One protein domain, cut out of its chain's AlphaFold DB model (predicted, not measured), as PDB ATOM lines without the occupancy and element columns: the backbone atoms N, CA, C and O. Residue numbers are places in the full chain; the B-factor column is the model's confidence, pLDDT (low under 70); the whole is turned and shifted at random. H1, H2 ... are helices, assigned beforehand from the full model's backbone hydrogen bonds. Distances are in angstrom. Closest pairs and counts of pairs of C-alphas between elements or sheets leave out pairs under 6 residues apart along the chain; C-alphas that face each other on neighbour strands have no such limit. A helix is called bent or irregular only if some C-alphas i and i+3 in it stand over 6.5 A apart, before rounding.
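This is residues 2 to 171 and 204 to 231 of the 536 residues of the protein "Os01g0256800 protein" of Oryza sativa subsp. japonica (UniProt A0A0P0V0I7). One long helix, H5, runs along the longest axis; the hairpin of H2 and H3 packs by H3 on its first half, with H3 in the middle between H2, H5 and H7. H7 runs off about perpendicular to H5, with the short H1 and H8 near its far end; H9 crosses H2 and H5, H4 packs on residues 76 to 80, and residues 103 to 108 stick out. The printed part has 198 residues with nine named helices, H1 to H9, and no named strand: all helix, mostly crossed. It is compact, with a radius of gyration of the C-alphas of 17.4 A and spans of 54 by 44 by 32 A.

H1, residues 2 to 6, only just touches H2, residues 11 to 22, with 3 pairs of C-alphas within 8 A, the closest Leu 4 and Ser 14 at 6.1 A. H2 is the hub, touching four helices. H2 and H3, residues 26 to 37, form a hairpin at a shallow tilt of 13 degrees, opposite ways; their closest C-alphas, Ala 13 and Ser 33, are 4.7 A apart. H4, residues 50 to 58, touches H5, residues 72 to 106, closest at C-alphas Arg 57 and Gly 79, 5.6 A. H5 touches H3 at a steep tilt of 61 degrees, closest at C-alphas Leu 81 and Ile 32, 6.7 A. H6, residues 117 to 126, is close to H5 but not clearly touching, its nearest C-alphas, Glu 120 and Phe 91, 7.7 A apart. H7, residues 131 to 151, touches H3 at a steep tilt of 57 degrees, closest at C-alphas Tyr 141 and Ile 30, 6.6 A. H7 also touches H1, and only just H6, with 3 pairs within 8 A. H8, residues 154 to 157, only just touches H2, closest at C-alphas Phe 155 and Asp 22, 5.7 A. H9, residues 213 to 231, touches H2 at C-alphas Leu 226 and Leu 16, 7.3 A, and H5 at Phe 214 and Cys 82, 7.1 A. Every O i to N i+4 pair is within hydrogen-bond range in H1, H2, H4, H6 and H7; in H3 7 of 8, H5 29 of 31, H9 13 of 15; H8 is too short for one.

H1 begins at C-alpha 2 (189.002, 161.774, 228.444). H5 is 49.3 A long, ending at C-alpha 106 (215.204, 185.050, 199.762); H7 is 30.8 A and H9 28.4 A. H9 is irregular, C-alphas 214 and 217 being 8.4 A apart, with a kink of 31 degrees near residue 220; it ends at C-alpha 231 (169.914, 158.221, 216.561).

The farthest C-alphas, Thr 106 and Lys 231, are 55.3 A apart. Residues 172 to 203 are not printed; C-alphas 171 and 204 are 10.2 A apart across the cut. The links H3 to H4 and H4 to H5 are long. Confidence is under 70 in residues 63 to 71, 107 to 118, 166 to 171 and 204 to 212.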
ATOM      1  N   CYS A   2     187.951 160.745 228.475       77.19
ATOM      2  CA  CYS A   2     189.002 161.774 228.444       77.19
ATOM      3  C   CYS A   2     189.265 162.372 227.054       77.19
ATOM      4  O   CYS A   2     189.360 163.589 226.947       77.19
ATOM      5  N   LEU A   3     189.316 161.543 226.001       82.94
ATOM      6  CA  LEU A   3     189.475 162.025 224.624       82.94
ATOM      7  C   LEU A   3     188.338 162.980 224.228       82.94
ATOM      8  O   LEU A   3     188.602 164.115 223.862       82.94
ATOM      9  N   LEU A   4     187.079 162.556 224.393       84.94
ATOM     10  CA  LEU A   4     185.900 163.383 224.096       84.94
ATOM     11  C   LEU A   4     185.894 164.701 224.882       84.94
ATOM     12  O   LEU A   4     185.586 165.738 224.319       84.94
ATOM     13  N   ASN A   5     186.280 164.675 226.161       82.31
ATOM     14  CA  ASN A   5     186.366 165.878 226.995       82.31
ATOM     15  C   ASN A   5     187.520 166.820 226.602       82.31
ATOM     16  O   ASN A   5     187.564 167.954 227.062       82.31
ATOM     17  N   SER A   6     188.484 166.336 225.817       86.62
ATOM     18  CA  SER A   6     189.631 167.136 225.371       86.62
ATOM     19  C   SER A   6     189.406 167.773 224.002       86.62
ATOM     20  O   SER A   6     190.201 168.614 223.598       86.62
ATOM     21  N   LEU A   7     188.359 167.366 223.279       90.69
ATOM     22  CA  LEU A   7     188.021 167.942 221.986       90.69
ATOM     23  C   LEU A   7     187.312 169.294 222.188       90.69
ATOM     24  O   LEU A   7     186.414 169.382 223.026       90.69
ATOM     25  N   PRO A   8     187.660 170.338 221.414       93.44
ATOM     26  CA  PRO A   8     187.036 171.662 221.489       93.44
ATOM     27  C   PRO A   8     185.664 171.707 220.784       93.44
ATOM     28  O   PRO A   8     185.331 172.688 220.126       93.44
ATOM     29  N   LEU A   9     184.881 170.632 220.880       92.75
ATOM     30  CA  LEU A   9     183.591 170.463 220.213       92.75
ATOM     31  C   LEU A   9     182.519 170.036 221.222       92.75
ATOM     32  O   LEU A   9     182.813 169.510 222.298       92.75
ATOM     33  N   SER A  10     181.255 170.209 220.852       90.81
ATOM     34  CA  SER A  10     180.122 169.629 221.562       90.81
ATOM     35  C   SER A  10     180.231 168.101 221.604       90.81
ATOM     36  O   SER A  10     180.962 167.475 220.832       90.81
ATOM     37  N   PHE A  11     179.500 167.471 222.527       86.88
ATOM     38  CA  PHE A  11     179.548 166.018 222.692       86.88
ATOM     39  C   PHE A  11     179.163 165.278 221.400       86.88
ATOM     40  O   PHE A  11     179.887 164.381 220.970       86.88
ATOM     41  N   ASP A  12     178.067 165.684 220.756       87.31
ATOM     42  CA  ASP A  12     177.572 165.025 219.544       87.31
ATOM     43  C   ASP A  12     178.533 165.216 218.362       87.31
ATOM     44  O   ASP A  12     178.818 164.254 217.645       87.31
ATOM     45  N   ALA A  13     179.084 166.423 218.187       91.81
ATOM     46  CA  ALA A  13     180.081 166.706 217.156       91.81
ATOM     47  C   ALA A  13     181.388 165.932 217.403       91.81
ATOM     48  O   ALA A  13     181.939 165.328 216.484       91.81
ATOM     49  N   SER A  14     181.844 165.855 218.654       92.19
ATOM     50  CA  SER A  14     183.015 165.060 219.041       92.19
ATOM     51  C   SER A  14     182.836 163.574 218.721       92.19
ATOM     52  O   SER A  14     183.729 162.942 218.157       92.19
ATOM     53  N   VAL A  15     181.674 163.001 219.053       90.88
ATOM     54  CA  VAL A  15     181.358 161.598 218.740       90.88
ATOM     55  C   VAL A  15     181.302 161.375 217.229       90.88
ATOM     56  O   VAL A  15     181.825 160.367 216.746       90.88
ATOM     57  N   LEU A  16     180.707 162.309 216.483       92.00
ATOM     58  CA  LEU A  16     180.638 162.236 215.026       92.00
ATOM     59  C   LEU A  16     182.041 162.223 214.401       92.00
ATOM     60  O   LEU A  16     182.324 161.333 213.599       92.00
ATOM     61  N   ALA A  17     182.928 163.136 214.810       94.06
ATOM     62  CA  ALA A  17     184.306 163.203 214.322       94.06
ATOM     63  C   ALA A  17     185.052 161.874 214.520       94.06
ATOM     64  O   ALA A  17     185.677 161.364 213.589       94.06
ATOM     65  N   LEU A  18     184.941 161.273 215.710       92.38
ATOM     66  CA  LEU A  18     185.602 159.999 216.002       92.38
ATOM     67  C   LEU A  18     185.015 158.829 215.197       92.38
ATOM     68  O   LEU A  18     185.776 158.011 214.684       92.38
ATOM     69  N   LYS A  19     183.687 158.771 215.014       91.31
ATOM     70  CA  LYS A  19     183.043 157.751 214.164       91.31
ATOM     71  C   LYS A  19     183.477 157.860 212.700       91.31
ATOM     72  O   LYS A  19     183.694 156.844 212.048       91.31
ATOM     73  N   PHE A  20     183.650 159.076 212.181       92.56
ATOM     74  CA  PHE A  20     184.242 159.278 210.857       92.56
ATOM     75  C   PHE A  20     185.682 158.751 210.778       92.56
ATOM     76  O   PHE A  20     186.068 158.187 209.750       92.56
ATOM     77  N   GLY A  21     186.447 158.876 211.867       89.81
ATOM     78  CA  GLY A  21     187.764 158.257 212.017       89.81
ATOM     79  C   GLY A  21     187.751 156.754 211.760       89.81
ATOM     80  O   GLY A  21     188.506 156.279 210.913       89.81
ATOM     81  N   ASP A  22     186.824 156.027 212.384       86.75
ATOM     82  CA  ASP A  22     186.676 154.576 212.191       86.75
ATOM     83  C   ASP A  22     186.287 154.188 210.754       86.75
ATOM     84  O   ASP A  22     186.630 153.104 210.281       86.75
ATOM     85  N   THR A  23     185.606 155.081 210.027       89.06
ATOM     86  CA  THR A  23     185.267 154.874 208.605       89.06
ATOM     87  C   THR A  23     186.406 155.215 207.637       89.06
ATOM     88  O   THR A  23     186.286 154.955 206.440       89.06
ATOM     89  N   GLY A  24     187.514 155.785 208.128       87.12
ATOM     90  CA  GLY A  24     188.653 156.207 207.309       87.12
ATOM     91  C   GLY A  24     188.494 157.580 206.644       87.12
ATOM     92  O   GLY A  24     189.243 157.891 205.721       87.12
ATOM     93  N   SER A  25     187.555 158.415 207.095       90.31
ATOM     94  CA  SER A  25     187.315 159.772 206.563       90.31
ATOM     95  C   SER A  25     187.442 160.824 207.667       90.31
ATOM     96  O   SER A  25     186.568 161.670 207.849       90.31
ATOM     97  N   ILE A  26     188.524 160.734 208.451       93.38
ATOM     98  CA  ILE A  26     188.744 161.592 209.623       93.38
ATOM     99  C   ILE A  26     188.828 163.078 209.255       93.38
ATOM    100  O   ILE A  26     188.248 163.901 209.954       93.38
ATOM    101  N   CYS A  27     189.476 163.422 208.137       93.56
ATOM    102  CA  CYS A  27     189.656 164.805 207.694       93.56
ATOM    103  C   CYS A  27     188.301 165.495 207.473       93.56
ATOM    104  O   CYS A  27     188.006 166.524 208.080       93.56
ATOM    105  N   GLU A  28     187.437 164.890 206.656       94.19
ATOM    106  CA  GLU A  28     186.089 165.392 206.377       94.19
ATOM    107  C   GLU A  28     185.202 165.324 207.622       94.19
ATOM    108  O   GLU A  28     184.419 166.240 207.871       94.19
ATOM    109  N   GLY A  29     185.352 164.275 208.435       94.88
ATOM    110  CA  GLY A  29     184.626 164.109 209.688       94.88
ATOM    111  C   GLY A  29     184.880 165.224 210.695       94.88
ATOM    112  O   GLY A  29     183.928 165.744 211.279       94.88
ATOM    113  N   ILE A  30     186.143 165.627 210.870       96.62
ATOM    114  CA  ILE A  30     186.520 166.759 211.724       96.62
ATOM    115  C   ILE A  30     185.891 168.047 211.184       96.62
ATOM    116  O   ILE A  30     185.212 168.742 211.935       96.62
ATOM    117  N   LEU A  31     186.046 168.339 209.887       96.75
ATOM    118  CA  LEU A  31     185.511 169.564 209.274       96.75
ATOM    119  C   LEU A  31     183.988 169.670 209.422       96.75
ATOM    120  O   LEU A  31     183.480 170.705 209.853       96.75
ATOM    121  N   ILE A  32     183.265 168.589 209.123       95.19
ATOM    122  CA  ILE A  32     181.809 168.502 209.312       95.19
ATOM    123  C   ILE A  32     181.441 168.756 210.771       95.19
ATOM    124  O   ILE A  32     180.496 169.494 211.043       95.19
ATOM    125  N   SER A  33     182.178 168.156 211.704       95.38
ATOM    126  CA  SER A  33     181.890 168.268 213.134       95.38
ATOM    127  C   SER A  33     182.128 169.685 213.658       95.38
ATOM    128  O   SER A  33     181.292 170.197 214.393       95.38
ATOM    129  N   ILE A  34     183.186 170.365 213.204       97.00
ATOM    130  CA  ILE A  34     183.410 171.789 213.501       97.00
ATOM    131  C   ILE A  34     182.243 172.628 212.969       97.00
ATOM    132  O   ILE A  34     181.663 173.427 213.701       97.00
ATOM    133  N   MET A  35     181.851 172.421 211.710       95.19
ATOM    134  CA  MET A  35     180.762 173.170 211.068       95.19
ATOM    135  C   MET A  35     179.384 172.938 211.711       95.19
ATOM    136  O   MET A  35     178.465 173.717 211.466       95.19
ATOM    137  N   LEU A  36     179.210 171.898 212.530       91.50
ATOM    138  CA  LEU A  36     177.992 171.715 213.324       91.50
ATOM    139  C   LEU A  36     177.933 172.640 214.549       91.50
ATOM    140  O   LEU A  36     176.828 172.989 214.967       91.50
ATOM    141  N   ASP A  37     179.082 173.054 215.084       91.88
ATOM    142  CA  ASP A  37     179.181 173.805 216.343       91.88
ATOM    143  C   ASP A  37     179.468 175.300 216.159       91.88
ATOM    144  O   ASP A  37     179.216 176.090 217.071       91.88
ATOM    145  N   ILE A  38     179.977 175.713 214.995       89.31
ATOM    146  CA  ILE A  38     180.365 177.108 214.761       89.31
ATOM    147  C   ILE A  38     179.319 177.910 213.978       89.31
ATOM    148  O   ILE A  38     178.560 177.387 213.158       89.31
ATOM    149  N   GLN A  39     179.332 179.224 214.200       88.19
ATOM    150  CA  GLN A  39     178.690 180.242 213.369       88.19
ATOM    151  C   GLN A  39     179.583 181.501 213.348       88.19
ATOM    152  O   GLN A  39     180.133 181.846 214.395       88.19
ATOM    153  N   PRO A  40     179.700 182.226 212.218       91.50
ATOM    154  CA  PRO A  40     179.092 181.933 210.919       91.50
ATOM    155  C   PRO A  40     179.775 180.760 210.196       91.50
ATOM    156  O   PRO A  40     180.911 180.401 210.492       91.50
ATOM    157  N   LEU A  41     179.062 180.161 209.243       94.06
ATOM    158  CA  LEU A  41     179.612 179.146 208.338       94.06
ATOM    159  C   LEU A  41     180.410 179.796 207.186       94.06
ATOM    160  O   LEU A  41     180.229 180.989 206.935       94.06
ATOM    161  N   PRO A  42     181.261 179.035 206.465       95.38
ATOM    162  CA  PRO A  42     182.072 179.544 205.357       95.38
ATOM    163  C   PRO A  42     181.318 180.333 204.289       95.38
ATOM    164  O   PRO A  42     181.828 181.343 203.824       95.38
ATOM    165  N   ILE A  43     180.134 179.890 203.876       93.75
ATOM    166  CA  ILE A  43     179.344 180.554 202.835       93.75
ATOM    167  C   ILE A  43     178.547 181.697 203.462       93.75
ATOM    168  O   ILE A  43     177.813 181.494 204.434       93.75
ATOM    169  N   VAL A  44     178.642 182.885 202.861       92.44
ATOM    170  CA  VAL A  44     177.901 184.079 203.288       92.44
ATOM    171  C   VAL A  44     176.392 183.808 203.281       92.44
ATOM    172  O   VAL A  44     175.839 183.271 202.322       92.44
ATOM    173  N   GLN A  45     175.702 184.219 204.348       89.19
ATOM    174  CA  GLN A  45     174.242 184.127 204.461       89.19
ATOM    175  C   GLN A  45     173.636 185.518 204.682       89.19
ATOM    176  O   GLN A  45     173.553 185.974 205.826       89.19
ATOM    177  N   PRO A  46     173.208 186.218 203.614       86.56
ATOM    178  CA  PRO A  46     172.589 187.528 203.750       86.56
ATOM    179  C   PRO A  46     171.255 187.428 204.495       86.56
ATOM    180  O   PRO A  46     170.375 186.629 204.152       86.56
ATOM    181  N   PHE A  47     171.081 188.268 205.515       85.50
ATOM    182  CA  PHE A  47     169.857 188.288 206.311       85.50
ATOM    183  C   PHE A  47     168.633 188.571 205.429       85.50
ATOM    184  O   PHE A  47     168.653 189.472 204.594       85.50
ATOM    185  N   GLY A  48     167.564 187.789 205.595       84.56
ATOM    186  CA  GLY A  48     166.301 187.965 204.867       84.56
ATOM    187  C   GLY A  48     166.271 187.457 203.418       84.56
ATOM    188  O   GLY A  48     165.186 187.376 202.850       84.56
ATOM    189  N   HIS A  49     167.397 187.037 202.827       86.75
ATOM    190  CA  HIS A  49     167.474 186.684 201.400       86.75
ATOM    191  C   HIS A  49     167.691 185.180 201.171       86.75
ATOM    192  O   HIS A  49     168.760 184.733 200.756       86.75
ATOM    193  N   GLN A  50     166.656 184.367 201.407       84.25
ATOM    194  CA  GLN A  50     166.757 182.900 201.298       84.25
ATOM    195  C   GLN A  50     167.143 182.402 199.895       84.25
ATOM    196  O   GLN A  50     167.829 181.387 199.777       84.25
ATOM    197  N   GLN A  51     166.716 183.104 198.840       83.88
ATOM    198  CA  GLN A  51     167.069 182.762 197.459       83.88
ATOM    199  C   GLN A  51     168.567 182.961 197.202       83.88
ATOM    200  O   GLN A  51     169.208 182.044 196.699       83.88
ATOM    201  N   LEU A  52     169.144 184.085 197.649       84.69
ATOM    202  CA  LEU A  52     170.587 184.338 197.552       84.69
ATOM    203  C   LEU A  52     171.397 183.309 198.347       84.69
ATOM    204  O   LEU A  52     172.365 182.768 197.823       84.69
ATOM    205  N   CYS A  53     170.959 182.946 199.558       83.12
ATOM    206  CA  CYS A  53     171.606 181.875 200.326       83.12
ATOM    207  C   CYS A  53     171.614 180.536 199.565       83.12
ATOM    208  O   CYS A  53     172.601 179.801 199.616       83.12
ATOM    209  N   LYS A  54     170.520 180.204 198.862       83.19
ATOM    210  CA  LYS A  54     170.451 178.999 198.021       83.19
ATOM    211  C   LYS A  54     171.403 179.115 196.827       83.19
ATOM    212  O   LYS A  54     172.122 178.159 196.562       83.19
ATOM    213  N   MET A  55     171.440 180.265 196.153       82.31
ATOM    214  CA  MET A  55     172.335 180.503 195.013       82.31
ATOM    215  C   MET A  55     173.807 180.368 195.410       82.31
ATOM    216  O   MET A  55     174.526 179.586 194.799       82.31
ATOM    217  N   TYR A  56     174.244 181.040 196.480       86.69
ATOM    218  CA  TYR A  56     175.632 180.947 196.944       86.69
ATOM    219  C   TYR A  56     176.025 179.525 197.332       86.69
ATOM    220  O   TYR A  56     177.131 179.094 197.030       86.69
ATOM    221  N   ARG A  57     175.115 178.767 197.953       85.12
ATOM    222  CA  ARG A  57     175.353 177.352 198.256       85.12
ATOM    223  C   ARG A  57     175.463 176.500 196.994       85.12
ATOM    224  O   ARG A  57     176.353 175.661 196.921       85.12
ATOM    225  N   ASN A  58     174.583 176.717 196.020       80.50
ATOM    226  CA  ASN A  58     174.550 175.945 194.781       80.50
ATOM    227  C   ASN A  58     175.821 176.117 193.930       80.50
ATOM    228  O   ASN A  58     176.140 175.220 193.161       80.50
ATOM    229  N   ASN A  59     176.590 177.195 194.124       80.81
ATOM    230  CA  ASN A  59     177.920 177.334 193.517       80.81
ATOM    231  C   ASN A  59     178.900 176.237 193.980       80.81
ATOM    232  O   ASN A  59     179.814 175.872 193.247       80.81
ATOM    233  N   TYR A  60     178.713 175.708 195.191       81.88
ATOM    234  CA  TYR A  60     179.603 174.716 195.801       81.88
ATOM    235  C   TYR A  60     178.991 173.321 195.906       81.88
ATOM    236  O   TYR A  60     179.713 172.350 196.105       81.88
ATOM    237  N   PHE A  61     177.665 173.221 195.868       79.62
ATOM    238  CA  PHE A  61     176.962 171.952 195.979       79.62
ATOM    239  C   PHE A  61     175.526 172.079 195.473       79.62
ATOM    240  O   PHE A  61     174.691 172.749 196.093       79.62
ATOM    241  N   GLU A  62     175.226 171.392 194.374       71.56
ATOM    242  CA  GLU A  62     173.886 171.318 193.802       71.56
ATOM    243  C   GLU A  62     173.179 170.011 194.191       71.56
ATOM    244  O   GLU A  62     173.727 168.916 194.088       71.56
ATOM    245  N   GLU A  63     171.937 170.126 194.666       61.72
ATOM    246  CA  GLU A  63     171.119 168.975 195.081       61.72
ATOM    247  C   GLU A  63     170.516 168.219 193.877       61.72
ATOM    248  O   GLU A  63     170.147 167.050 194.000       61.72
ATOM    249  N   GLU A  64     170.403 168.874 192.716       52.69
ATOM    250  CA  GLU A  64     169.708 168.369 191.528       52.69
ATOM    251  C   GLU A  64     170.604 167.404 190.736       52.69
ATOM    252  O   GLU A  64     171.377 167.793 189.871       52.69
ATOM    253  N   GLY A  65     170.523 166.112 191.060       50.09
ATOM    254  CA  GLY A  65     171.212 165.057 190.305       50.09
ATOM    255  C   GLY A  65     171.572 163.825 191.125       50.09
ATOM    256  O   GLY A  65     171.811 162.756 190.566       50.09
ATOM    257  N   ILE A  66     171.563 163.937 192.455       50.22
ATOM    258  CA  ILE A  66     171.765 162.795 193.342       50.22
ATOM    259  C   ILE A  66     170.404 162.379 193.901       50.22
ATOM    260  O   ILE A  66     169.749 163.156 194.589       50.22
ATOM    261  N   ASP A  67     170.028 161.117 193.697       48.75
ATOM    262  CA  ASP A  67     168.817 160.447 194.218       48.75
ATOM    263  C   ASP A  67     168.760 160.367 195.772       48.75
ATOM    264  O   ASP A  67     168.035 159.585 196.388       48.75
ATOM    265  N   LEU A  68     169.580 161.170 196.453       53.91
ATOM    266  CA  LEU A  68     169.643 161.302 197.891       53.91
ATOM    267  C   LEU A  68     168.720 162.450 198.311       53.91
ATOM    268  O   LEU A  68     169.123 163.610 198.304       53.91
ATOM    269  N   GLN A  69     167.524 162.118 198.804       56.72
ATOM    270  CA  GLN A  69     166.716 163.024 199.631       56.72
ATOM    271  C   GLN A  69     167.566 163.489 200.827       56.72
ATOM    272  O   GLN A  69     167.737 162.768 201.814       56.72
ATOM    273  N   THR A  70     168.224 164.636 200.693       60.41
ATOM    274  CA  THR A  70     169.176 165.184 201.666       60.41
ATOM    275  C   THR A  70     168.470 166.324 202.375       60.41
ATOM    276  O   THR A  70     167.845 167.167 201.735       60.41
ATOM    277  N   GLY A  71     168.461 166.318 203.709       69.06
ATOM    278  CA  GLY A  71     167.751 167.358 204.450       69.06
ATOM    279  C   GLY A  71     168.367 168.734 204.173       69.06
ATOM    280  O   GLY A  71     169.579 168.840 204.013       69.06
ATOM    281  N   LYS A  72     167.571 169.816 204.203       75.12
ATOM    282  CA  LYS A  72     168.062 171.197 203.959       75.12
ATOM    283  C   LYS A  72     169.317 171.565 204.775       75.12
ATOM    284  O   LYS A  72     170.160 172.317 204.304       75.12
ATOM    285  N   LYS A  73     169.433 171.041 206.001       77.38
ATOM    286  CA  LYS A  73     170.597 171.238 206.883       77.38
ATOM    287  C   LYS A  73     171.829 170.453 206.434       77.38
ATOM    288  O   LYS A  73     172.925 170.986 206.486       77.38
ATOM    289  N   GLU A  74     171.641 169.211 205.999       80.12
ATOM    290  CA  GLU A  74     172.721 168.361 205.487       80.12
ATOM    291  C   GLU A  74     173.278 168.960 204.194       80.12
ATOM    292  O   GLU A  74     174.486 169.092 204.061       80.12
ATOM    293  N   ALA A  75     172.408 169.429 203.294       81.00
ATOM    294  CA  ALA A  75     172.833 170.119 202.079       81.00
ATOM    295  C   ALA A  75     173.593 171.424 202.376       81.00
ATOM    296  O   ALA A  75     174.594 171.718 201.730       81.00
ATOM    297  N   ALA A  76     173.159 172.199 203.379       86.19
ATOM    298  CA  ALA A  76     173.897 173.383 203.821       86.19
ATOM    299  C   ALA A  76     175.280 173.024 204.384       86.19
ATOM    300  O   ALA A  76     176.259 173.684 204.048       86.19
ATOM    301  N   LEU A  77     175.370 171.977 205.206       88.94
ATOM    302  CA  LEU A  77     176.626 171.508 205.791       88.94
ATOM    303  C   LEU A  77     177.606 171.037 204.711       88.94
ATOM    304  O   LEU A  77     178.762 171.444 204.699       88.94
ATOM    305  N   VAL A  78     177.111 170.244 203.764       87.69
ATOM    306  CA  VAL A  78     177.893 169.722 202.638       87.69
ATOM    307  C   VAL A  78     178.355 170.851 201.721       87.69
ATOM    308  O   VAL A  78     179.532 170.905 201.393       87.69
ATOM    309  N   GLY A  79     177.486 171.810 201.389       88.56
ATOM    310  CA  GLY A  79     177.893 172.979 200.604       88.56
ATOM    311  C   GLY A  79     179.012 173.781 201.273       88.56
ATOM    312  O   GLY A  79     179.964 174.181 200.610       88.56
ATOM    313  N   ASN A  80     178.952 173.959 202.597       93.06
ATOM    314  CA  ASN A  80     180.017 174.629 203.347       93.06
ATOM    315  C   ASN A  80     181.314 173.809 203.417       93.06
ATOM    316  O   ASN A  80     182.396 174.395 203.354       93.06
ATOM    317  N   LEU A  81     181.224 172.477 203.496       92.81
ATOM    318  CA  LEU A  81     182.380 171.588 203.377       92.81
ATOM    319  C   LEU A  81     183.057 171.755 202.012       92.81
ATOM    320  O   LEU A  81     184.259 172.013 201.964       92.81
ATOM    321  N   CYS A  82     182.285 171.686 200.925       89.75
ATOM    322  CA  CYS A  82     182.787 171.869 199.565       89.75
ATOM    323  C   CYS A  82     183.416 173.258 199.380       89.75
ATOM    324  O   CYS A  82     184.491 173.367 198.796       89.75
ATOM    325  N   ALA A  83     182.813 174.311 199.941       91.00
ATOM    326  CA  ALA A  83     183.376 175.662 199.933       91.00
ATOM    327  C   ALA A  83     184.719 175.765 200.681       91.00
ATOM    328  O   ALA A  83     185.658 176.394 200.192       91.00
ATOM    329  N   PHE A  84     184.846 175.122 201.846       93.50
ATOM    330  CA  PHE A  84     186.108 175.084 202.589       93.50
ATOM    331  C   PHE A  84     187.194 174.312 201.826       93.50
ATOM    332  O   PHE A  84     188.330 174.776 201.705       93.50
ATOM    333  N   GLN A  85     186.847 173.145 201.281       90.50
ATOM    334  CA  GLN A  85     187.742 172.321 200.464       90.50
ATOM    335  C   GLN A  85     188.197 173.071 199.205       90.50
ATOM    336  O   GLN A  85     189.371 173.033 198.835       90.50
ATOM    337  N   PHE A  86     187.287 173.831 198.602       88.06
ATOM    338  CA  PHE A  86     187.573 174.717 197.490       88.06
ATOM    339  C   PHE A  86     188.570 175.829 197.861       88.06
ATOM    340  O   PHE A  86     189.557 176.025 197.152       88.06
ATOM    341  N   TRP A  87     188.379 176.508 198.996       90.69
ATOM    342  CA  TRP A  87     189.335 177.505 199.499       90.69
ATOM    343  C   TRP A  87     190.723 176.902 199.770       90.69
ATOM    344  O   TRP A  87     191.734 177.479 199.354       90.69
ATOM    345  N   GLN A  88     190.791 175.710 200.378       90.31
ATOM    346  CA  GLN A  88     192.059 174.992 200.571       90.31
ATOM    347  C   GLN A  88     192.774 174.747 199.237       90.31
ATOM    348  O   GLN A  88     193.978 174.987 199.118       90.31
ATOM    349  N   ARG A  89     192.029 174.309 198.219       86.12
ATOM    350  CA  ARG A  89     192.589 173.917 196.925       86.12
ATOM    351  C   ARG A  89     192.942 175.093 196.014       86.12
ATOM    352  O   ARG A  89     193.919 175.023 195.274       86.12
ATOM    353  N   MET A  90     192.158 176.166 196.024       84.56
ATOM    354  CA  MET A  90     192.367 177.294 195.111       84.56
ATOM    355  C   MET A  90     193.250 178.382 195.685       84.56
ATOM    356  O   MET A  90     194.119 178.901 194.984       84.56
ATOM    357  N   PHE A  91     193.010 178.738 196.942       87.44
ATOM    358  CA  PHE A  91     193.690 179.851 197.580       87.44
ATOM    359  C   PHE A  91     194.888 179.361 198.392       87.44
ATOM    360  O   PHE A  91     196.014 179.802 198.150       87.44
ATOM    361  N   LYS A  92     194.686 178.402 199.310       90.06
ATOM    362  CA  LYS A  92     195.769 177.957 200.204       90.06
ATOM    363  C   LYS A  92     196.877 177.213 199.471       90.06
ATOM    364  O   LYS A  92     198.034 177.494 199.755       90.06
ATOM    365  N   ASP A  93     196.571 176.337 198.516       88.69
ATOM    366  CA  ASP A  93     197.613 175.675 197.712       88.69
ATOM    367  C   ASP A  93     198.425 176.681 196.879       88.69
ATOM    368  O   ASP A  93     199.649 176.580 196.838       88.69
ATOM    369  N   LYS A  94     197.782 177.702 196.293       86.75
ATOM    370  CA  LYS A  94     198.504 178.782 195.598       86.75
ATOM    371  C   LYS A  94     199.470 179.488 196.543       86.75
ATOM    372  O   LYS A  94     200.651 179.625 196.252       86.75
ATOM    373  N   TYR A  95     198.955 179.882 197.702       87.94
ATOM    374  CA  TYR A  95     199.724 180.575 198.720       87.94
ATOM    375  C   TYR A  95     200.912 179.738 199.224       87.94
ATOM    376  O   TYR A  95     202.025 180.246 199.313       87.94
ATOM    377  N   ARG A  96     200.705 178.441 199.498       90.75
ATOM    378  CA  ARG A  96     201.772 177.501 199.890       90.75
ATOM    379  C   ARG A  96     202.874 177.441 198.832       90.75
ATOM    380  O   ARG A  96     204.053 177.484 199.175       90.75
ATOM    381  N   LEU A  97     202.501 177.381 197.553       89.88
ATOM    382  CA  LEU A  97     203.455 177.367 196.447       89.88
ATOM    383  C   LEU A  97     204.253 178.676 196.359       89.88
ATOM    384  O   LEU A  97     205.481 178.629 196.291       89.88
ATOM    385  N   ASP A  98     203.579 179.825 196.442       87.94
ATOM    386  CA  ASP A  98     204.223 181.144 196.444       87.94
ATOM    387  C   ASP A  98     205.186 181.291 197.640       87.94
ATOM    388  O   ASP A  98     206.281 181.844 197.508       87.94
ATOM    389  N   CYS A  99     204.828 180.754 198.812       87.94
ATOM    390  CA  CYS A  99     205.717 180.685 199.974       87.94
ATOM    391  C   CYS A  99     206.981 179.865 199.687       87.94
ATOM    392  O   CYS A  99     208.076 180.334 199.997       87.94
ATOM    393  N   LEU A 100     206.856 178.682 199.077       89.12
ATOM    394  CA  LEU A 100     208.017 177.859 198.720       89.12
ATOM    395  C   LEU A 100     208.914 178.558 197.692       89.12
ATOM    396  O   LEU A 100     210.128 178.570 197.870       89.12
ATOM    397  N   ILE A 101     208.340 179.190 196.663       85.94
ATOM    398  CA  ILE A 101     209.099 179.968 195.667       85.94
ATOM    399  C   ILE A 101     209.860 181.115 196.348       85.94
ATOM    400  O   ILE A 101     211.046 181.322 196.088       85.94
ATOM    401  N   ASN A 102     209.212 181.824 197.277       85.44
ATOM    402  CA  ASN A 102     209.851 182.894 198.040       85.44
ATOM    403  C   ASN A 102     211.021 182.398 198.899       85.44
ATOM    404  O   ASN A 102     212.041 183.078 198.941       85.44
ATOM    405  N   VAL A 103     210.911 181.224 199.534       84.19
ATOM    406  CA  VAL A 103     212.015 180.632 200.313       84.19
ATOM    407  C   VAL A 103     213.258 180.431 199.442       84.19
ATOM    408  O   VAL A 103     214.359 180.751 199.887       84.19
ATOM    409  N   VAL A 104     213.096 179.978 198.193       78.06
ATOM    410  CA  VAL A 104     214.233 179.842 197.265       78.06
ATOM    411  C   VAL A 104     214.810 181.212 196.884       78.06
ATOM    412  O   VAL A 104     216.024 181.360 196.807       78.06
ATOM    413  N   ASN A 105     213.961 182.225 196.696       78.12
ATOM    414  CA  ASN A 105     214.394 183.566 196.289       78.12
ATOM    415  C   ASN A 105     215.112 184.351 197.397       78.12
ATOM    416  O   ASN A 105     216.017 185.129 197.100       78.12
ATOM    417  N   THR A 106     214.685 184.223 198.658       71.56
ATOM    418  CA  THR A 106     215.204 185.050 199.762       71.56
ATOM    419  C   THR A 106     216.177 184.328 200.685       71.56
ATOM    420  O   THR A 106     216.747 184.987 201.546       71.56
ATOM    421  N   HIS A 107     216.349 183.006 200.553       60.84
ATOM    422  CA  HIS A 107     217.123 182.142 201.464       60.84
ATOM    423  C   HIS A 107     216.737 182.239 202.959       60.84
ATOM    424  O   HIS A 107     217.337 181.575 203.802       60.84
ATOM    425  N   GLU A 108     215.696 183.004 203.296       55.22
ATOM    426  CA  GLU A 108     215.140 183.153 204.638       55.22
ATOM    427  C   GLU A 108     213.621 182.926 204.649       55.22
ATOM    428  O   GLU A 108     212.918 183.387 203.738       55.22
ATOM    429  N   PRO A 109     213.091 182.262 205.694       50.66
ATOM    430  CA  PRO A 109     211.659 182.095 205.887       50.66
ATOM    431  C   PRO A 109     211.039 183.431 206.318       50.66
ATOM    432  O   PRO A 109     211.216 183.880 207.449       50.66
ATOM    433  N   LYS A 110     210.273 184.084 205.439       51.56
ATOM    434  CA  LYS A 110     209.445 185.223 205.861       51.56
ATOM    435  C   LYS A 110     208.293 184.715 206.729       51.56
ATOM    436  O   LYS A 110     207.548 183.831 206.309       51.56
ATOM    437  N   ALA A 111     208.125 185.300 207.916       43.12
ATOM    438  CA  ALA A 111     206.973 185.045 208.774       43.12
ATOM    439  C   ALA A 111     205.668 185.344 208.012       43.12
ATOM    440  O   ALA A 111     205.470 186.437 207.475       43.12
ATOM    441  N   SER A 112     204.782 184.356 207.976       47.78
ATOM    442  CA  SER A 112     203.585 184.259 207.133       47.78
ATOM    443  C   SER A 112     202.472 185.276 207.434       47.78
ATOM    444  O   SER A 112     201.503 185.346 206.686       47.78
ATOM    445  N   ASN A 113     202.595 186.111 208.469       41.78
ATOM    446  CA  ASN A 113     201.431 186.816 209.019       41.78
ATOM    447  C   ASN A 113     201.233 188.270 208.537       41.78
ATOM    448  O   ASN A 113     200.168 188.834 208.764       41.78
ATOM    449  N   GLY A 114     202.209 188.901 207.869       39.81
ATOM    450  CA  GLY A 114     202.151 190.348 207.580       39.81
ATOM    451  C   GLY A 114     201.607 190.769 206.205       39.81
ATOM    452  O   GLY A 114     201.119 191.887 206.060       39.81
ATOM    453  N   PHE A 115     201.685 189.905 205.188       41.91
ATOM    454  CA  PHE A 115     201.443 190.275 203.778       41.91
ATOM    455  C   PHE A 115     200.127 189.726 203.179       41.91
ATOM    456  O   PHE A 115     199.858 189.952 202.003       41.91
ATOM    457  N   VAL A 116     199.310 189.002 203.959       53.50
ATOM    458  CA  VAL A 116     198.382 187.980 203.413       53.50
ATOM    459  C   VAL A 116     196.894 188.287 203.581       53.50
ATOM    460  O   VAL A 116     196.096 187.842 202.762       53.50
ATOM    461  N   ALA A 117     196.503 189.073 204.587       60.00
ATOM    462  CA  ALA A 117     195.082 189.295 204.876       60.00
ATOM    463  C   ALA A 117     194.333 189.966 203.705       60.00
ATOM    464  O   ALA A 117     193.239 189.553 203.350       60.00
ATOM    465  N   LYS A 118     194.960 190.942 203.027       69.31
ATOM    466  CA  LYS A 118     194.299 191.701 201.948       69.31
ATOM    467  C   LYS A 118     193.952 190.848 200.711       69.31
ATOM    468  O   LYS A 118     192.799 190.899 200.292       69.31
ATOM    469  N   PRO A 119     194.872 190.039 200.143       82.25
ATOM    470  CA  PRO A 119     194.524 189.145 199.036       82.25
ATOM    471  C   PRO A 119     193.484 188.073 199.391       82.25
ATOM    472  O   PRO A 119     192.711 187.670 198.524       82.25
ATOM    473  N   GLU A 120     193.472 187.587 200.639       89.19
ATOM    474  CA  GLU A 120     192.499 186.583 201.089       89.19
ATOM    475  C   GLU A 120     191.090 187.164 201.202       89.19
ATOM    476  O   GLU A 120     190.141 186.548 200.715       89.19
ATOM    477  N   ASP A 121     190.960 188.352 201.792       88.19
ATOM    478  CA  ASP A 121     189.672 189.022 201.969       88.19
ATOM    479  C   ASP A 121     189.012 189.336 200.618       88.19
ATOM    480  O   ASP A 121     187.831 189.047 200.422       88.19
ATOM    481  N   GLU A 122     189.779 189.860 199.657       89.00
ATOM    482  CA  GLU A 122     189.297 190.139 198.296       89.00
ATOM    483  C   GLU A 122     188.868 188.855 197.573       89.00
ATOM    484  O   GLU A 122     187.806 188.807 196.943       89.00
ATOM    485  N   TRP A 123     189.666 187.788 197.699       89.31
ATOM    486  CA  TRP A 123     189.351 186.499 197.093       89.31
ATOM    487  C   TRP A 123     188.098 185.874 197.715       89.31
ATOM    488  O   TRP A 123     187.228 185.395 196.985       89.31
ATOM    489  N   CYS A 124     187.963 185.908 199.043       90.81
ATOM    490  CA  CYS A 124     186.792 185.379 199.743       90.81
ATOM    491  C   CYS A 124     185.531 186.185 199.418       90.81
ATOM    492  O   CYS A 124     184.488 185.585 199.151       90.81
ATOM    493  N   ALA A 125     185.625 187.517 199.364       89.00
ATOM    494  CA  ALA A 125     184.509 188.385 198.991       89.00
ATOM    495  C   ALA A 125     183.988 188.057 197.585       89.00
ATOM    496  O   ALA A 125     182.785 187.884 197.395       89.00
ATOM    497  N   PHE A 126     184.895 187.879 196.620       86.00
ATOM    498  CA  PHE A 126     184.545 187.489 195.254       86.00
ATOM    499  C   PHE A 126     183.841 186.120 195.177       86.00
ATOM    500  O   PHE A 126     182.979 185.900 194.328       86.00
ATOM    501  N   HIS A 127     184.160 185.209 196.099       86.62
ATOM    502  CA  HIS A 127     183.595 183.860 196.166       86.62
ATOM    503  C   HIS A 127     182.392 183.732 197.121       86.62
ATOM    504  O   HIS A 127     181.865 182.633 197.302       86.62
ATOM    505  N   ASN A 128     181.900 184.832 197.702       91.19
ATOM    506  CA  ASN A 128     180.833 184.826 198.714       91.19
ATOM    507  C   ASN A 128     181.176 183.952 199.937       91.19
ATOM    508  O   ASN A 128     180.327 183.219 200.458       91.19
ATOM    509  N   LEU A 129     182.431 184.025 200.385       92.69
ATOM    510  CA  LEU A 129     182.951 183.297 201.538       92.69
ATOM    511  C   LEU A 129     183.310 184.232 202.694       92.69
ATOM    512  O   LEU A 129     183.618 185.407 202.505       92.69
ATOM    513  N   VAL A 130     183.291 183.681 203.905       94.62
ATOM    514  CA  VAL A 130     183.623 184.361 205.156       94.62
ATOM    515  C   VAL A 130     185.048 183.958 205.579       94.62
ATOM    516  O   VAL A 130     185.228 182.853 206.102       94.62
ATOM    517  N   PRO A 131     186.069 184.820 205.393       93.75
ATOM    518  CA  PRO A 131     187.475 184.466 205.630       93.75
ATOM    519  C   PRO A 131     187.756 184.113 207.094       93.75
ATOM    520  O   PRO A 131     188.488 183.170 207.390       93.75
ATOM    521  N   THR A 132     187.118 184.813 208.033       93.50
ATOM    522  CA  THR A 132     187.250 184.527 209.468       93.50
ATOM    523  C   THR A 132     186.710 183.146 209.836       93.50
ATOM    524  O   THR A 132     187.332 182.455 210.635       93.50
ATOM    525  N   ALA A 133     185.604 182.705 209.225       95.62
ATOM    526  CA  ALA A 133     185.058 181.366 209.443       95.62
ATOM    527  C   ALA A 133     185.999 180.283 208.898       95.62
ATOM    528  O   ALA A 133     186.253 179.292 209.578       95.62
ATOM    529  N   LEU A 134     186.552 180.483 207.696       95.69
ATOM    530  CA  LEU A 134     187.514 179.564 207.080       95.69
ATOM    531  C   LEU A 134     188.772 179.396 207.942       95.69
ATOM    532  O   LEU A 134     189.161 178.271 208.263       95.69
ATOM    533  N   ASN A 135     189.378 180.506 208.366       94.38
ATOM    534  CA  ASN A 135     190.572 180.476 209.207       94.38
ATOM    535  C   ASN A 135     190.282 179.851 210.582       94.38
ATOM    536  O   ASN A 135     191.036 178.982 211.016       94.38
ATOM    537  N   TYR A 136     189.145 180.176 211.205       95.06
ATOM    538  CA  TYR A 136     188.748 179.586 212.487       95.06
ATOM    539  C   TYR A 136     188.527 178.066 212.407       95.06
ATOM    540  O   TYR A 136     188.986 177.326 213.276       95.06
ATOM    541  N   ILE A 137     187.897 177.568 211.333       96.88
ATOM    542  CA  ILE A 137     187.781 176.118 211.091       96.88
ATOM    543  C   ILE A 137     189.165 175.480 210.959       96.88
ATOM    544  O   ILE A 137     189.391 174.399 211.499       96.88
ATOM    545  N   SER A 138     190.088 176.131 210.242       95.19
ATOM    546  CA  SER A 138     191.450 175.618 210.067       95.19
ATOM    547  C   SER A 138     192.209 175.525 211.393       95.19
ATOM    548  O   SER A 138     192.951 174.567 211.581       95.19
ATOM    549  N   GLU A 139     192.026 176.486 212.301       94.94
ATOM    550  CA  GLU A 139     192.644 176.474 213.634       94.94
ATOM    551  C   GLU A 139     192.076 175.350 214.509       94.94
ATOM    552  O   GLU A 139     192.835 174.528 215.019       94.94
ATOM    553  N   ILE A 140     190.743 175.236 214.602       96.31
ATOM    554  CA  ILE A 140     190.103 174.169 215.389       96.31
ATOM    555  C   ILE A 140     190.472 172.781 214.841       96.31
ATOM    556  O   ILE A 140     190.660 171.838 215.613       96.31
ATOM    557  N   TYR A 141     190.589 172.635 213.517       96.81
ATOM    558  CA  TYR A 141     191.034 171.385 212.897       96.81
ATOM    559  C   TYR A 141     192.403 170.951 213.436       96.81
ATOM    560  O   TYR A 141     192.580 169.785 213.797       96.81
ATOM    561  N   ASP A 142     193.355 171.884 213.525       94.88
ATOM    562  CA  ASP A 142     194.700 171.601 214.026       94.88
ATOM    563  C   ASP A 142     194.702 171.257 215.522       94.88
ATOM    564  O   ASP A 142     195.391 170.316 215.928       94.88
ATOM    565  N   ASP A 143     193.870 171.922 216.327       94.38
ATOM    566  CA  ASP A 143     193.698 171.600 217.752       94.38
ATOM    567  C   ASP A 143     193.115 170.192 217.964       94.38
ATOM    568  O   ASP A 143     193.573 169.421 218.825       94.38
ATOM    569  N   ILE A 144     192.119 169.818 217.154       95.62
ATOM    570  CA  ILE A 144     191.535 168.473 217.170       95.62
ATOM    571  C   ILE A 144     192.584 167.443 216.758       95.62
ATOM    572  O   ILE A 144     192.745 166.437 217.450       95.62
ATOM    573  N   MET A 145     193.332 167.686 215.680       94.38
ATOM    574  CA  MET A 145     194.349 166.746 215.210       94.38
ATOM    575  C   MET A 145     195.484 166.580 216.232       94.38
ATOM    576  O   MET A 145     195.904 165.456 216.518       94.38
ATOM    577  N   GLY A 146     195.911 167.669 216.878       91.94
ATOM    578  CA  GLY A 146     196.842 167.625 218.008       91.94
ATOM    579  C   GLY A 146     196.305 166.791 219.177       91.94
ATOM    580  O   GLY A 146     197.028 165.972 219.755       91.94
ATOM    581  N   THR A 147     195.012 166.917 219.483       91.38
ATOM    582  CA  THR A 147     194.337 166.085 220.491       91.38
ATOM    583  C   THR A 147     194.316 164.610 220.082       91.38
ATOM    584  O   THR A 147     194.629 163.741 220.899       91.38
ATOM    585  N   LEU A 148     194.035 164.290 218.818       92.19
ATOM    586  CA  LEU A 148     194.072 162.911 218.323       92.19
ATOM    587  C   LEU A 148     195.478 162.305 218.431       92.19
ATOM    588  O   LEU A 148     195.604 161.174 218.896       92.19
ATOM    589  N   HIS A 149     196.538 163.051 218.116       90.50
ATOM    590  CA  HIS A 149     197.930 162.600 218.302       90.50
ATOM    591  C   HIS A 149     198.347 162.444 219.769       90.50
ATOM    592  O   HIS A 149     199.229 161.639 220.084       90.50
ATOM    593  N   ARG A 150     197.700 163.168 220.687       85.62
ATOM    594  CA  ARG A 150     197.914 163.027 222.137       85.62
ATOM    595  C   ARG A 150     197.319 161.733 222.699       85.62
ATOM    596  O   ARG A 150     197.904 161.142 223.609       85.62
ATOM    597  N   PHE A 151     196.160 161.314 222.191       85.00
ATOM    598  CA  PHE A 151     195.429 160.132 222.679       85.00
ATOM    599  C   PHE A 151     195.622 158.873 221.817       85.00
ATOM    600  O   PHE A 151     195.393 157.772 222.310       85.00
ATOM    601  N   ARG A 152     196.043 159.035 220.559       86.50
ATOM    602  CA  ARG A 152     196.347 157.989 219.563       86.50
ATOM    603  C   ARG A 152     195.294 156.871 219.475       86.50
ATOM    604  O   ARG A 152     195.591 155.714 219.788       86.50
ATOM    605  N   PRO A 153     194.061 157.194 219.036       87.50
ATOM    606  CA  PRO A 153     193.067 156.167 218.735       87.50
ATOM    607  C   PRO A 153     193.550 155.264 217.591       87.50
ATOM    608  O   PRO A 153     194.284 155.703 216.705       87.50
ATOM    609  N   SER A 154     193.120 154.001 217.584       85.62
ATOM    610  CA  SER A 154     193.619 152.973 216.661       85.62
ATOM    611  C   SER A 154     193.475 153.314 215.174       85.62
ATOM    612  O   SER A 154     194.306 152.886 214.372       85.62
ATOM    613  N   PHE A 155     192.464 154.098 214.789       87.31
ATOM    614  CA  PHE A 155     192.280 154.527 213.399       87.31
ATOM    615  C   PHE A 155     193.368 155.501 212.915       87.31
ATOM    616  O   PHE A 155     193.583 155.622 211.715       87.31
ATOM    617  N   LEU A 156     194.108 156.158 213.819       89.50
ATOM    618  CA  LEU A 156     195.165 157.115 213.464       89.50
ATOM    619  C   LEU A 156     196.401 156.436 212.847       89.50
ATOM    620  O   LEU A 156     197.266 157.102 212.279       89.50
ATOM    621  N   VAL A 157     196.486 155.101 212.935       88.12
ATOM    622  CA  VAL A 157     197.596 154.321 212.372       88.12
ATOM    623  C   VAL A 157     197.717 154.501 210.861       88.12
ATOM    624  O   VAL A 157     198.830 154.479 210.321       88.12
ATOM    625  N   LYS A 158     196.580 154.686 210.186       89.06
ATOM    626  CA  LYS A 158     196.497 154.941 208.751       89.06
ATOM    627  C   LYS A 158     195.477 156.041 208.496       89.06
ATOM    628  O   LYS A 158     194.297 155.874 208.784       89.06
ATOM    629  N   ILE A 159     195.938 157.139 207.920       89.75
ATOM    630  CA  ILE A 159     195.129 158.314 207.617       89.75
ATOM    631  C   ILE A 159     195.013 158.405 206.101       89.75
ATOM    632  O   ILE A 159     196.009 158.379 205.379       89.75
ATOM    633  N   ASN A 160     193.780 158.476 205.608       89.44
ATOM    634  CA  ASN A 160     193.558 158.738 204.196       89.44
ATOM    635  C   ASN A 160     193.794 160.230 203.913       89.44
ATOM    636  O   ASN A 160     193.410 161.072 204.731       89.44
ATOM    637  N   PRO A 161     194.409 160.571 202.769       86.69
ATOM    638  CA  PRO A 161     194.610 161.961 202.391       86.69
ATOM    639  C   PRO A 161     193.256 162.686 202.274       86.69
ATOM    640  O   PRO A 161     192.267 162.054 201.891       86.69
ATOM    641  N   PRO A 162     193.197 164.000 202.566       89.56
ATOM    642  CA  PRO A 162     191.973 164.776 202.418       89.56
ATOM    643  C   PRO A 162     191.380 164.656 201.012       89.56
ATOM    644  O   PRO A 162     192.091 164.751 200.007       89.56
ATOM    645  N   MET A 163     190.059 164.522 200.932       86.56
ATOM    646  CA  MET A 163     189.348 164.292 199.675       86.56
ATOM    647  C   MET A 163     189.430 165.489 198.721       86.56
ATOM    648  O   MET A 163     189.288 165.310 197.516       86.56
ATOM    649  N   TYR A 164     189.734 166.695 199.222       84.69
ATOM    650  CA  TYR A 164     189.917 167.884 198.377       84.69
ATOM    651  C   TYR A 164     191.108 167.780 197.413       84.69
ATOM    652  O   TYR A 164     191.225 168.576 196.480       84.69
ATOM    653  N   LEU A 165     191.983 166.791 197.611       83.00
ATOM    654  CA  LEU A 165     193.066 166.467 196.685       83.00
ATOM    655  C   LEU A 165     192.565 165.751 195.407       83.00
ATOM    656  O   LEU A 165     193.340 165.605 194.462       83.00
ATOM    657  N   GLN A 166     191.288 165.342 195.350       69.88
ATOM    658  CA  GLN A 166     190.593 164.794 194.176       69.88
ATOM    659  C   GLN A 166     189.395 165.717 193.836       69.88
ATOM    660  O   GLN A 166     188.447 165.739 194.621       69.88
ATOM    661  N   PRO A 167     189.378 166.499 192.731       58.44
ATOM    662  CA  PRO A 167     189.805 166.125 191.378       58.44
ATOM    663  C   PRO A 167     190.810 167.097 190.720       58.44
ATOM    664  O   PRO A 167     191.152 168.156 191.244       58.44
ATOM    665  N   SER A 168     191.307 166.704 189.544       53.53
ATOM    666  CA  SER A 168     192.316 167.429 188.757       53.53
ATOM    667  C   SER A 168     191.785 168.642 187.982       53.53
ATOM    668  O   SER A 168     192.589 169.479 187.575       53.53
ATOM    669  N   GLU A 169     190.469 168.746 187.767       56.53
ATOM    670  CA  GLU A 169     189.851 169.798 186.953       56.53
ATOM    671  C   GLU A 169     188.489 170.210 187.530       56.53
ATOM    672  O   GLU A 169     187.554 169.412 187.569       56.53
ATOM    673  N   PHE A 170     188.366 171.472 187.953       58.56
ATOM    674  CA  PHE A 170     187.069 172.078 188.251       58.56
ATOM    675  C   PHE A 170     186.334 172.309 186.928       58.56
ATOM    676  O   PHE A 170     186.682 173.205 186.154       58.56
ATOM    677  N   HIS A 171     185.346 171.466 186.639       49.16
ATOM    678  CA  HIS A 171     184.528 171.595 185.440       49.16
ATOM    679  C   HIS A 171     183.513 172.706 185.670       49.16
ATOM    680  O   HIS A 171     182.486 172.506 186.308       49.16
ATOM    681  N   ALA A 204     187.894 181.121 184.872       46.81
ATOM    682  CA  ALA A 204     188.574 180.898 186.149       46.81
ATOM    683  C   ALA A 204     187.896 181.642 187.318       46.81
ATOM    684  O   ALA A 204     188.428 181.665 188.423       46.81
ATOM    685  N   ALA A 205     186.759 182.303 187.068       50.06
ATOM    686  CA  ALA A 205     186.250 183.373 187.920       50.06
ATOM    687  C   ALA A 205     184.952 183.031 188.672       50.06
ATOM    688  O   ALA A 205     184.271 183.939 189.112       50.06
ATOM    689  N   THR A 206     184.557 181.761 188.782       52.06
ATOM    690  CA  THR A 206     183.586 181.237 189.777       52.06
ATOM    691  C   THR A 206     183.338 179.769 189.441       52.06
ATOM    692  O   THR A 206     182.608 179.471 188.500       52.06
ATOM    693  N   PRO A 207     183.980 178.818 190.124       53.94
ATOM    694  CA  PRO A 207     183.806 177.419 189.779       53.94
ATOM    695  C   PRO A 207     182.563 176.849 190.453       53.94
ATOM    696  O   PRO A 207     182.342 177.019 191.648       53.94
ATOM    697  N   TYR A 208     181.785 176.146 189.642       59.31
ATOM    698  CA  TYR A 208     180.832 175.148 190.087       59.31
ATOM    699  C   TYR A 208     181.621 173.947 190.616       59.31
ATOM    700  O   TYR A 208     182.425 173.369 189.878       59.31
ATOM    701  N   VAL A 209     181.430 173.599 191.887       67.69
ATOM    702  CA  VAL A 209     181.911 172.325 192.435       67.69
ATOM    703  C   VAL A 209     180.822 171.287 192.186       67.69
ATOM    704  O   VAL A 209     179.710 171.396 192.708       67.69
ATOM    705  N   SER A 210     181.134 170.293 191.357       66.50
ATOM    706  CA  SER A 210     180.193 169.234 191.011       66.50
ATOM    707  C   SER A 210     179.871 168.375 192.236       66.50
ATOM    708  O   SER A 210     180.748 168.125 193.065       66.50
ATOM    709  N   PRO A 211     178.658 167.801 192.340       63.78
ATOM    710  CA  PRO A 211     178.332 166.832 193.390       63.78
ATOM    711  C   PRO A 211     179.211 165.559 193.382       63.78
ATOM    712  O   PRO A 211     179.216 164.786 194.349       63.78
ATOM    713  N   ALA A 212     179.943 165.316 192.289       67.81
ATOM    714  CA  ALA A 212     180.942 164.253 192.183       67.81
ATOM    715  C   ALA A 212     182.333 164.664 192.709       67.81
ATOM    716  O   ALA A 212     183.143 163.789 193.027       67.81
ATOM    717  N   ASP A 213     182.603 165.965 192.836       76.19
ATOM    718  CA  ASP A 213     183.889 166.482 193.291       76.19
ATOM    719  C   ASP A 213     184.069 166.268 194.799       76.19
ATOM    720  O   ASP A 213     183.106 166.096 195.557       76.19
ATOM    721  N   PHE A 214     185.332 166.227 195.237       80.81
ATOM    722  CA  PHE A 214     185.732 166.053 196.639       80.81
ATOM    723  C   PHE A 214     185.148 164.805 197.323       80.81
ATOM    724  O   PHE A 214     185.032 164.739 198.547       80.81
ATOM    725  N   GLY A 215     184.739 163.806 196.531       78.69
ATOM    726  CA  GLY A 215     184.067 162.602 197.018       78.69
ATOM    727  C   GLY A 215     182.797 162.887 197.816       78.69
ATOM    728  O   GLY A 215     182.422 162.091 198.682       78.69
ATOM    729  N   THR A 216     182.127 163.999 197.516       81.50
ATOM    730  CA  THR A 216     180.958 164.493 198.252       81.50
ATOM    731  C   THR A 216     179.879 163.421 198.398       81.50
ATOM    732  O   THR A 216     179.335 163.217 199.482       81.50
ATOM    733  N   THR A 217     179.631 162.634 197.347       82.25
ATOM    734  CA  THR A 217     178.682 161.508 197.391       82.25
ATOM    735  C   THR A 217     179.014 160.486 198.488       82.25
ATOM    736  O   THR A 217     178.111 159.993 199.169       82.25
ATOM    737  N   THR A 218     180.294 160.160 198.683       86.31
ATOM    738  CA  THR A 218     180.746 159.232 199.731       86.31
ATOM    739  C   THR A 218     180.558 159.855 201.107       86.31
ATOM    740  O   THR A 218     179.949 159.236 201.976       86.31
ATOM    741  N   VAL A 219     180.991 161.106 201.281       86.88
ATOM    742  CA  VAL A 219     180.871 161.840 202.547       86.88
ATOM    743  C   VAL A 219     179.409 161.950 202.987       86.88
ATOM    744  O   VAL A 219     179.092 161.664 204.141       86.88
ATOM    745  N   VAL A 220     178.497 162.281 202.069       86.81
ATOM    746  CA  VAL A 220     177.057 162.370 202.357       86.81
ATOM    747  C   VAL A 220     176.485 161.012 202.771       86.81
ATOM    748  O   VAL A 220     175.712 160.937 203.729       86.81
ATOM    749  N   LYS A 221     176.854 159.924 202.081       87.69
ATOM    750  CA  LYS A 221     176.413 158.564 202.441       87.69
ATOM    751  C   LYS A 221     176.903 158.168 203.835       87.69
ATOM    752  O   LYS A 221     176.107 157.659 204.631       87.69
ATOM    753  N   THR A 222     178.169 158.441 204.146       89.62
ATOM    754  CA  THR A 222     178.752 158.188 205.470       89.62
ATOM    755  C   THR A 222     178.046 159.019 206.536       89.62
ATOM    756  O   THR A 222     177.545 158.455 207.506       89.62
ATOM    757  N   LEU A 223     177.881 160.328 206.317       89.88
ATOM    758  CA  LEU A 223     177.194 161.233 207.241       89.88
ATOM    759  C   LEU A 223     175.777 160.749 207.569       89.88
ATOM    760  O   LEU A 223     175.415 160.638 208.740       89.88
ATOM    761  N   LYS A 224     174.977 160.408 206.550       87.00
ATOM    762  CA  LYS A 224     173.609 159.898 206.748       87.00
ATOM    763  C   LYS A 224     173.595 158.605 207.556       87.00
ATOM    764  O   LYS A 224     172.740 158.434 208.429       87.00
ATOM    765  N   THR A 225     174.535 157.706 207.275       88.94
ATOM    766  CA  THR A 225     174.663 156.425 207.977       88.94
ATOM    767  C   THR A 225     175.013 156.644 209.447       88.94
ATOM    768  O   THR A 225     174.304 156.133 210.312       88.94
ATOM    769  N   LEU A 226     176.014 157.479 209.737       88.88
ATOM    770  CA  LEU A 226     176.453 157.778 211.102       88.88
ATOM    771  C   LEU A 226     175.387 158.532 211.906       88.88
ATOM    772  O   LEU A 226     175.110 158.173 213.048       88.88
ATOM    773  N   ILE A 227     174.707 159.517 211.307       85.56
ATOM    774  CA  ILE A 227     173.588 160.218 211.964       85.56
ATOM    775  C   ILE A 227     172.456 159.236 212.294       85.56
ATOM    776  O   ILE A 227     171.854 159.322 213.369       85.56
ATOM    777  N   LYS A 228     172.133 158.309 211.381       85.12
ATOM    778  CA  LYS A 228     171.128 157.269 211.634       85.12
ATOM    779  C   LYS A 228     171.573 156.360 212.778       85.12
ATOM    780  O   LYS A 228     170.775 156.120 213.679       85.12
ATOM    781  N   GLU A 229     172.827 155.921 212.771       83.75
ATOM    782  CA  GLU A 229     173.410 155.083 213.817       83.75
ATOM    783  C   GLU A 229     173.325 155.757 215.195       83.75
ATOM    784  O   GLU A 229     172.738 155.184 216.113       83.75
ATOM    785  N   MET A 230     173.794 157.003 215.316       82.06
ATOM    786  CA  MET A 230     173.755 157.785 216.561       82.06
ATOM    787  C   MET A 230     172.321 157.949 217.090       82.06
ATOM    788  O   MET A 230     172.074 157.808 218.292       82.06
ATOM    789  N   LYS A 231     171.343 158.167 216.198       77.31
ATOM    790  CA  LYS A 231     169.914 158.221 216.561       77.31
ATOM    791  C   LYS A 231     169.373 156.864 217.018       77.31
ATOM    792  O   LYS A 231     168.581 156.820 217.957       77.31
TER     793      LYS A 231